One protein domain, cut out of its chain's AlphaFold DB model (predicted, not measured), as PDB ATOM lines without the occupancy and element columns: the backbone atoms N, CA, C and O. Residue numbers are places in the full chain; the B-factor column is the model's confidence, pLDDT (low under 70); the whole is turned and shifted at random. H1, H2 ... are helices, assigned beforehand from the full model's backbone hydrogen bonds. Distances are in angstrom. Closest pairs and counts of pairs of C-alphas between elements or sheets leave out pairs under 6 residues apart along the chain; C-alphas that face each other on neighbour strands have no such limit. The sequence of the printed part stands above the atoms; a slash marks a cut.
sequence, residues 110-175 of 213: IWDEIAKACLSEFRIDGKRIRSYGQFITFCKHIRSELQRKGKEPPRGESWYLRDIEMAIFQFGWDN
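Overview. This is residues 110 to 175 of the 213 residues of an uncharacterized protein of Chloroflexi bacterium (UniProt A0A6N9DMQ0). One long helix, H2, has H3 packed on its residues 136 to 143, set across it at about a right angle, and short H1 lies near H3 at one end of the domain. Two long loops join the three helices. The 66 printed residues have three named helices, in the order H1, H2, H3, and no named strand, an all-helix class. The whole is compact, with a radius of gyration of the C-alphas of 11.9 A and spans of 31 by 22 by 22 A.

Along the chain. Find C-alpha 132 at (-53.006, 5.357, -3.308); from there H2, residues 132 to 148, runs 24.3 A. H3, residues 161 to 171, runs 15.3 A to C-alpha 171 at (-49.676, 20.295, -15.910). H1 is residues 113 to 119, 9.8 A.

Arrangement. H2 touches H3 with residues 136 to 143 alone; the closest C-alphas, of Cys 139 and Leu 161, are 5.7 A apart. Their lines are about perpendicular, at 88 degrees. H1 and H3 are close but not clearly touching, the closest C-alphas, of Ala 115 and Phe 169, being 6.8 A apart. H1 and H2 are apart. In H1, H2 and H3 every O i to N i+4 pair is within hydrogen-bond range.

Size, cuts and confidence. The printed part has no cut. Both links are long, 12 residues each. Look for pLDDT under 70 at residues 123 to 125 and 170 to 175.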
ATOM      1  N   ILE A 110     -51.006  13.872  -2.123       92.31
ATOM      2  CA  ILE A 110     -52.467  13.912  -1.917       92.31
ATOM      3  C   ILE A 110     -53.182  13.037  -2.945       92.31
ATOM      4  O   ILE A 110     -52.980  13.174  -4.147       92.31
ATOM      5  N   TRP A 111     -54.094  12.192  -2.468       92.38
ATOM      6  CA  TRP A 111     -54.953  11.341  -3.288       92.38
ATOM      7  C   TRP A 111     -56.422  11.662  -3.037       92.38
ATOM      8  O   TRP A 111     -57.116  10.996  -2.268       92.38
ATOM      9  N   ASP A 112     -56.904  12.719  -3.684       86.69
ATOM     10  CA  ASP A 112     -58.309  13.104  -3.646       86.69
ATOM     11  C   ASP A 112     -59.014  12.895  -4.991       86.69
ATOM     12  O   ASP A 112     -58.430  12.426  -5.967       86.69
ATOM     13  N   GLU A 113     -60.309  13.209  -5.037       81.69
ATOM     14  CA  GLU A 113     -61.125  13.053  -6.245       81.69
ATOM     15  C   GLU A 113     -60.604  13.874  -7.427       81.69
ATOM     16  O   GLU A 113     -60.815  13.498  -8.578       81.69
ATOM     17  N   ILE A 114     -59.881  14.962  -7.160       77.50
ATOM     18  CA  ILE A 114     -59.282  15.781  -8.203       77.50
ATOM     19  C   ILE A 114     -58.064  15.055  -8.783       77.50
ATOM     20  O   ILE A 114     -57.993  14.874  -9.997       77.50
ATOM     21  N   ALA A 115     -57.157  14.561  -7.933       80.38
ATOM     22  CA  ALA A 115     -56.021  13.749  -8.376       80.38
ATOM     23  C   ALA A 115     -56.485  12.495  -9.144       80.38
ATOM     24  O   ALA A 115     -55.984  12.202 -10.232       80.38
ATOM     25  N   LYS A 116     -57.507  11.795  -8.629       85.12
ATOM     26  CA  LYS A 116     -58.139  10.639  -9.287       85.12
ATOM     27  C   LYS A 116     -58.707  10.997 -10.659       85.12
ATOM     28  O   LYS A 116     -58.506  10.247 -11.612       85.12
ATOM     29  N   ALA A 117     -59.395  12.134 -10.775       79.25
ATOM     30  CA  ALA A 117     -59.951  12.597 -12.042       79.25
ATOM     31  C   ALA A 117     -58.847  12.927 -13.055       79.25
ATOM     32  O   ALA A 117     -58.905  12.439 -14.185       79.25
ATOM     33  N   CYS A 118     -57.814  13.671 -12.644       74.88
ATOM     34  CA  CYS A 118     -56.665  13.999 -13.491       74.88
ATOM     35  C   CYS A 118     -55.971  12.744 -14.025       74.88
ATOM     36  O   CYS A 118     -55.577  12.708 -15.183       74.88
ATOM     37  N   LEU A 119     -55.858  11.699 -13.204       78.56
ATOM     38  CA  LEU A 119     -55.142  10.468 -13.543       78.56
ATOM     39  C   LEU A 119     -56.027   9.383 -14.159       78.56
ATOM     40  O   LEU A 119     -55.516   8.341 -14.567       78.56
ATOM     41  N   SER A 120     -57.336   9.619 -14.263       75.50
ATOM     42  CA  SER A 120     -58.306   8.620 -14.720       75.50
ATOM     43  C   SER A 120     -57.992   8.071 -16.115       75.50
ATOM     44  O   SER A 120     -58.179   6.875 -16.351       75.50
ATOM     45  N   GLU A 121     -57.457   8.910 -17.004       71.00
ATOM     46  CA  GLU A 121     -57.076   8.545 -18.373       71.00
ATOM     47  C   GLU A 121     -55.584   8.239 -18.549       71.00
ATOM     48  O   GLU A 121     -55.178   7.716 -19.590       71.00
ATOM     49  N   PHE A 122     -54.768   8.472 -17.519       70.06
ATOM     50  CA  PHE A 122     -53.352   8.132 -17.554       70.06
ATOM     51  C   PHE A 122     -53.144   6.633 -17.333       70.06
ATOM     52  O   PHE A 122     -53.796   5.981 -16.509       70.06
ATOM     53  N   ARG A 123     -52.200   6.073 -18.092       69.50
ATOM     54  CA  ARG A 123     -51.764   4.684 -17.965       69.50
ATOM     55  C   ARG A 123     -50.252   4.633 -17.825       69.50
ATOM     56  O   ARG A 123     -49.547   5.258 -18.608       69.50
ATOM     57  N   ILE A 124     -49.780   3.839 -16.874       66.69
ATOM     58  CA  ILE A 124     -48.368   3.475 -16.721       66.69
ATOM     59  C   ILE A 124     -48.289   1.989 -17.038       66.69
ATOM     60  O   ILE A 124     -49.062   1.209 -16.479       66.69
ATOM     61  N   ASP A 125     -47.443   1.609 -17.991       69.56
ATOM     62  CA  ASP A 125     -47.319   0.222 -18.463       69.56
ATOM     63  C   ASP A 125     -48.678  -0.414 -18.821       69.56
ATOM     64  O   ASP A 125     -48.987  -1.559 -18.491       69.56
ATOM     65  N   GLY A 126     -49.557   0.381 -19.445       75.44
ATOM     66  CA  GLY A 126     -50.906  -0.033 -19.844       75.44
ATOM     67  C   GLY A 126     -51.942  -0.112 -18.710       75.44
ATOM     68  O   GLY A 126     -53.118  -0.363 -18.985       75.44
ATOM     69  N   LYS A 127     -51.569   0.151 -17.451       77.94
ATOM     70  CA  LYS A 127     -52.459   0.061 -16.281       77.94
ATOM     71  C   LYS A 127     -52.878   1.444 -15.778       77.94
ATOM     72  O   LYS A 127     -52.062   2.355 -15.685       77.94
ATOM     73  N   ARG A 128     -54.165   1.592 -15.441       85.44
ATOM     74  CA  ARG A 128     -54.700   2.801 -14.785       85.44
ATOM     75  C   ARG A 128     -54.281   2.832 -13.313       85.44
ATOM     76  O   ARG A 128     -54.267   1.785 -12.664       85.44
ATOM     77  N   ILE A 129     -54.023   4.026 -12.787       87.69
ATOM     78  CA  ILE A 129     -53.768   4.256 -11.360       87.69
ATOM     79  C   ILE A 129     -55.117   4.272 -10.631       87.69
ATOM     80  O   ILE A 129     -55.969   5.109 -10.918       87.69
ATOM     81  N   ARG A 130     -55.344   3.319  -9.724       88.62
ATOM     82  CA  ARG A 130     -56.620   3.147  -9.005       88.62
ATOM     83  C   ARG A 130     -56.491   3.177  -7.490       88.62
ATOM     84  O   ARG A 130     -57.502   3.329  -6.813       88.62
ATOM     85  N   SER A 131     -55.283   3.023  -6.959       92.19
ATOM     86  CA  SER A 131     -55.032   3.033  -5.521       92.19
ATOM     87  C   SER A 131     -53.982   4.063  -5.134       92.19
ATOM     88  O   SER A 131     -53.158   4.477  -5.951       92.19
ATOM     89  N   TYR A 132     -53.988   4.431  -3.852       95.19
ATOM     90  CA  TYR A 132     -53.006   5.357  -3.308       95.19
ATOM     91  C   TYR A 132     -51.573   4.826  -3.429       95.19
ATOM     92  O   TYR A 132     -50.689   5.547  -3.881       95.19
ATOM     93  N   GLY A 133     -51.356   3.539  -3.141       94.88
ATOM     94  CA  GLY A 133     -50.046   2.903  -3.312       94.88
ATOM     95  C   GLY A 133     -49.533   2.975  -4.754       94.88
ATOM     96  O   GLY A 133     -48.383   3.341  -4.975       94.88
ATOM     97  N   GLN A 134     -50.394   2.728  -5.749       92.38
ATOM     98  CA  GLN A 134     -50.023   2.883  -7.163       92.38
ATOM     99  C   GLN A 134     -49.650   4.329  -7.504       92.38
ATOM    100  O   GLN A 134     -48.728   4.562  -8.283       92.38
ATOM    101  N   PHE A 135     -50.353   5.298  -6.917       93.00
ATOM    102  CA  PHE A 135     -50.048   6.708  -7.112       93.00
ATOM    103  C   PHE A 135     -48.713   7.110  -6.468       93.00
ATOM    104  O   PHE A 135     -47.909   7.786  -7.103       93.00
ATOM    105  N   ILE A 136     -48.413   6.621  -5.262       95.12
ATOM    106  CA  ILE A 136     -47.101   6.801  -4.620       95.12
ATOM    107  C   ILE A 136     -45.991   6.217  -5.496       95.12
ATOM    108  O   ILE A 136     -44.996   6.896  -5.747       95.12
ATOM    109  N   THR A 137     -46.160   4.992  -6.007       92.69
ATOM    110  CA  THR A 137     -45.194   4.373  -6.928       92.69
ATOM    111  C   THR A 137     -44.979   5.236  -8.169       92.69
ATOM    112  O   THR A 137     -43.838   5.427  -8.586       92.69
ATOM    113  N   PHE A 138     -46.044   5.811  -8.731       90.50
ATOM    114  CA  PHE A 138     -45.941   6.721  -9.869       90.50
ATOM    115  C   PHE A 138     -45.150   7.992  -9.542       90.50
ATOM    116  O   PHE A 138     -44.228   8.346 -10.278       90.50
ATOM    117  N   CYS A 139     -45.442   8.651  -8.420       92.69
ATOM    118  CA  CYS A 139     -44.690   9.829  -7.994       92.69
ATOM    119  C   CYS A 139     -43.216   9.486  -7.714       92.69
ATOM    120  O   CYS A 139     -42.331  10.233  -8.128       92.69
ATOM    121  N   LYS A 140     -42.930   8.333  -7.084       93.56
ATOM    122  CA  LYS A 140     -41.557   7.834  -6.873       93.56
ATOM    123  C   LYS A 140     -40.846   7.585  -8.214       93.56
ATOM    124  O   LYS A 140     -39.679   7.939  -8.343       93.56
ATOM    125  N   HIS A 141     -41.540   7.064  -9.226       90.62
ATOM    126  CA  HIS A 141     -40.980   6.892 -10.570       90.62
ATOM    127  C   HIS A 141     -40.625   8.235 -11.230       90.62
ATOM    128  O   HIS A 141     -39.507   8.402 -11.719       90.62
ATOM    129  N   ILE A 142     -41.525   9.226 -11.184       90.44
ATOM    130  CA  ILE A 142     -41.244  10.578 -11.700       90.44
ATOM    131  C   ILE A 142     -40.056  11.207 -10.966       90.44
ATOM    132  O   ILE A 142     -39.183  11.788 -11.608       90.44
ATOM    133  N   ARG A 143     -39.985  11.057  -9.638       92.81
ATOM    134  CA  ARG A 143     -38.856  11.523  -8.822       92.81
ATOM    135  C   ARG A 143     -37.533  10.972  -9.337       92.81
ATOM    136  O   ARG A 143     -36.606  11.743  -9.573       92.81
ATOM    137  N   SER A 144     -37.462   9.656  -9.532       91.50
ATOM    138  CA  SER A 144     -36.267   8.991 -10.048       91.50
ATOM    139  C   SER A 144     -35.890   9.495 -11.442       91.50
ATOM    140  O   SER A 144     -34.717   9.742 -11.702       91.50
ATOM    141  N   GLU A 145     -36.866   9.729 -12.321       90.31
ATOM    142  CA  GLU A 145     -36.608  10.285 -13.651       90.31
ATOM    143  C   GLU A 145     -36.099  11.733 -13.612       90.31
ATOM    144  O   GLU A 145     -35.190  12.085 -14.365       90.31
ATOM    145  N   LEU A 146     -36.638  12.578 -12.730       89.38
ATOM    146  CA  LEU A 146     -36.161  13.951 -12.539       89.38
ATOM    147  C   LEU A 146     -34.720  13.971 -12.016       89.38
ATOM    148  O   LEU A 146     -33.885  14.696 -12.560       89.38
ATOM    149  N   GLN A 147     -34.413  13.123 -11.031       89.25
ATOM    150  CA  GLN A 147     -33.060  12.954 -10.493       89.25
ATOM    151  C   GLN A 147     -32.086  12.455 -11.563       89.25
ATOM    152  O   GLN A 147     -31.024  13.044 -11.754       89.25
ATOM    153  N   ARG A 148     -32.468  11.428 -12.331       89.94
ATOM    154  CA  ARG A 148     -31.663  10.888 -13.438       89.94
ATOM    155  C   ARG A 148     -31.354  11.946 -14.499       89.94
ATOM    156  O   ARG A 148     -30.296  11.914 -15.116       89.94
ATOM    157  N   LYS A 149     -32.277  12.884 -14.722       89.56
ATOM    158  CA  LYS A 149     -32.121  14.002 -15.665       89.56
ATOM    159  C   LYS A 149     -31.396  15.213 -15.071       89.56
ATOM    160  O   LYS A 149     -31.352  16.251 -15.732       89.56
ATOM    161  N   GLY A 150     -30.876  15.110 -13.846       88.69
ATOM    162  CA  GLY A 150     -30.181  16.203 -13.165       88.69
ATOM    163  C   GLY A 150     -31.067  17.429 -12.946       88.69
ATOM    164  O   GLY A 150     -30.576  18.552 -12.980       88.69
ATOM    165  N   LYS A 151     -32.388  17.246 -12.806       88.19
ATOM    166  CA  LYS A 151     -33.301  18.357 -12.526       88.19
ATOM    167  C   LYS A 151     -33.240  18.706 -11.050       88.19
ATOM    168  O   LYS A 151     -33.524  17.861 -10.201       88.19
ATOM    169  N   GLU A 152     -32.907  19.959 -10.768       86.62
ATOM    170  CA  GLU A 152     -32.827  20.463  -9.403       86.62
ATOM    171  C   GLU A 152     -34.214  20.488  -8.747       86.62
ATOM    172  O   GLU A 152     -35.182  20.941  -9.369       86.62
ATOM    173  N   PRO A 153     -34.338  19.984  -7.509       85.94
ATOM    174  CA  PRO A 153     -35.577  20.079  -6.761       85.94
ATOM    175  C   PRO A 153     -35.844  21.528  -6.325       85.94
ATOM    176  O   PRO A 153     -34.898  22.253  -6.012       85.94
ATOM    177  N   PRO A 154     -37.116  21.944  -6.186       79.44
ATOM    178  CA  PRO A 154     -37.466  23.315  -5.797       79.44
ATOM    179  C   PRO A 154     -36.874  23.766  -4.454       79.44
ATOM    180  O   PRO A 154     -36.728  24.960  -4.211       79.44
ATOM    181  N   ARG A 155     -36.564  22.809  -3.572       76.00
ATOM    182  CA  ARG A 155     -36.078  23.027  -2.201       76.00
ATOM    183  C   ARG A 155     -34.608  22.632  -2.006       76.00
ATOM    184  O   ARG A 155     -34.145  22.576  -0.877       76.00
ATOM    185  N   GLY A 156     -33.880  22.317  -3.079       73.31
ATOM    186  CA  GLY A 156     -32.439  22.028  -3.049       73.31
ATOM    187  C   GLY A 156     -32.020  20.634  -2.559       73.31
ATOM    188  O   GLY A 156     -31.019  20.117  -3.038       73.31
ATOM    189  N   GLU A 157     -32.780  19.984  -1.674       78.31
ATOM    190  CA  GLU A 157     -32.355  18.710  -1.062       78.31
ATOM    191  C   GLU A 157     -32.869  17.471  -1.807       78.31
ATOM    192  O   GLU A 157     -32.111  16.563  -2.147       78.31
ATOM    193  N   SER A 158     -34.173  17.414  -2.085       85.19
ATOM    194  CA  SER A 158     -34.784  16.308  -2.823       85.19
ATOM    195  C   SER A 158     -36.128  16.704  -3.428       85.19
ATOM    196  O   SER A 158     -36.763  17.672  -3.014       85.19
ATOM    197  N   TRP A 159     -36.565  15.958  -4.443       88.81
ATOM    198  CA  TRP A 159     -37.912  16.099  -4.993       88.81
ATOM    199  C   TRP A 159     -38.908  15.428  -4.055       88.81
ATOM    200  O   TRP A 159     -38.916  14.202  -3.915       88.81
ATOM    201  N   TYR A 160     -39.762  16.227  -3.429       93.19
ATOM    202  CA  TYR A 160     -40.803  15.713  -2.552       93.19
ATOM    203  C   TYR A 160     -41.916  15.094  -3.398       93.19
ATOM    204  O   TYR A 160     -42.250  15.616  -4.468       93.19
ATOM    205  N   LEU A 161     -42.538  14.003  -2.930       94.06
ATOM    206  CA  LEU A 161     -43.685  13.439  -3.655       94.06
ATOM    207  C   LEU A 161     -44.837  14.444  -3.749       94.06
ATOM    208  O   LEU A 161     -45.573  14.436  -4.735       94.06
ATOM    209  N   ARG A 162     -44.942  15.355  -2.774       89.94
ATOM    210  CA  ARG A 162     -45.867  16.485  -2.810       89.94
ATOM    211  C   ARG A 162     -45.586  17.472  -3.945       89.94
ATOM    212  O   ARG A 162     -46.524  17.888  -4.615       89.94
ATOM    213  N   ASP A 163     -44.326  17.828  -4.188       88.31
ATOM    214  CA  ASP A 163     -43.975  18.761  -5.269       88.31
ATOM    215  C   ASP A 163     -44.290  18.136  -6.646       88.31
ATOM    216  O   ASP A 163     -44.767  18.808  -7.562       88.31
ATOM    217  N   ILE A 164     -44.094  16.819  -6.771       89.38
ATOM    218  CA  ILE A 164     -44.429  16.050  -7.975       89.38
ATOM    219  C   ILE A 164     -45.939  15.961  -8.185       89.38
ATOM    220  O   ILE A 164     -46.410  16.214  -9.292       89.38
ATOM    221  N   GLU A 165     -46.709  15.619  -7.151       90.25
ATOM    222  CA  GLU A 165     -48.172  15.586  -7.241       90.25
ATOM    223  C   GLU A 165     -48.738  16.957  -7.627       90.25
ATOM    224  O   GLU A 165     -49.588  17.032  -8.514       90.25
ATOM    225  N   MET A 166     -48.208  18.045  -7.064       83.94
ATOM    226  CA  MET A 166     -48.613  19.397  -7.442       83.94
ATOM    227  C   MET A 166     -48.292  19.708  -8.905       83.94
ATOM    228  O   MET A 166     -49.116  20.306  -9.595       83.94
ATOM    229  N   ALA A 167     -47.130  19.282  -9.405       81.31
ATOM    230  CA  ALA A 167     -46.782  19.439 -10.813       81.31
ATOM    231  C   ALA A 167     -47.716  18.620 -11.721       81.31
ATOM    232  O   ALA A 167     -48.212  19.141 -12.719       81.31
ATOM    233  N   ILE A 168     -48.024  17.369 -11.364       78.94
ATOM    234  CA  ILE A 168     -49.014  16.548 -12.080       78.94
ATOM    235  C   ILE A 168     -50.364  17.262 -12.106       78.94
ATOM    236  O   ILE A 168     -51.010  17.301 -13.149       78.94
ATOM    237  N   PHE A 169     -50.783  17.862 -10.993       74.94
ATOM    238  CA  PHE A 169     -52.035  18.602 -10.924       74.94
ATOM    239  C   PHE A 169     -52.019  19.862 -11.802       74.94
ATOM    240  O   PHE A 169     -52.973  20.117 -12.533       74.94
ATOM    241  N   GLN A 170     -50.926  20.624 -11.780       69.94
ATOM    242  CA  GLN A 170     -50.782  21.854 -12.556       69.94
ATOM    243  C   GLN A 170     -50.695  21.597 -14.068       69.94
ATOM    244  O   GLN A 170     -51.291  22.341 -14.841       69.94
ATOM    245  N   PHE A 171     -49.967  20.560 -14.495       64.88
ATOM    246  CA  PHE A 171     -49.676  20.295 -15.910       64.88
ATOM    247  C   PHE A 171     -50.551  19.197 -16.528       64.88
ATOM    248  O   PHE A 171     -50.820  19.224 -17.727       64.88
ATOM    249  N   GLY A 172     -51.059  18.256 -15.729       56.69
ATOM    250  CA  GLY A 172     -52.067  17.276 -16.155       56.69
ATOM    251  C   GLY A 172     -53.422  17.912 -16.483       56.69
ATOM    252  O   GLY A 172     -54.274  17.276 -17.096       56.69
ATOM    253  N   TRP A 173     -53.599  19.185 -16.123       54.06
ATOM    254  CA  TRP A 173     -54.778  19.998 -16.404       54.06
ATOM    255  C   TRP A 173     -54.900  20.428 -17.884       54.06
ATOM    256  O   TRP A 173     -56.012  20.668 -18.358       54.06
ATOM    257  N   ASP A 174     -53.796  20.473 -18.643       47.72
ATOM    258  CA  ASP A 174     -53.765  21.094 -19.982       47.72
ATOM    259  C   ASP A 174     -53.954  20.133 -21.177       47.72
ATOM    260  O   ASP A 174     -54.063  20.588 -22.314       47.72
ATOM    261  N   ASN A 175     -54.117  18.822 -20.959       38.12
ATOM    262  CA  ASN A 175     -54.276  17.835 -22.043       38.12
ATOM    263  C   ASN A 175     -55.667  17.168 -22.107       38.12
ATOM    264  O   ASN A 175     -55.763  15.948 -22.231       38.12
TER     265      ASN A 175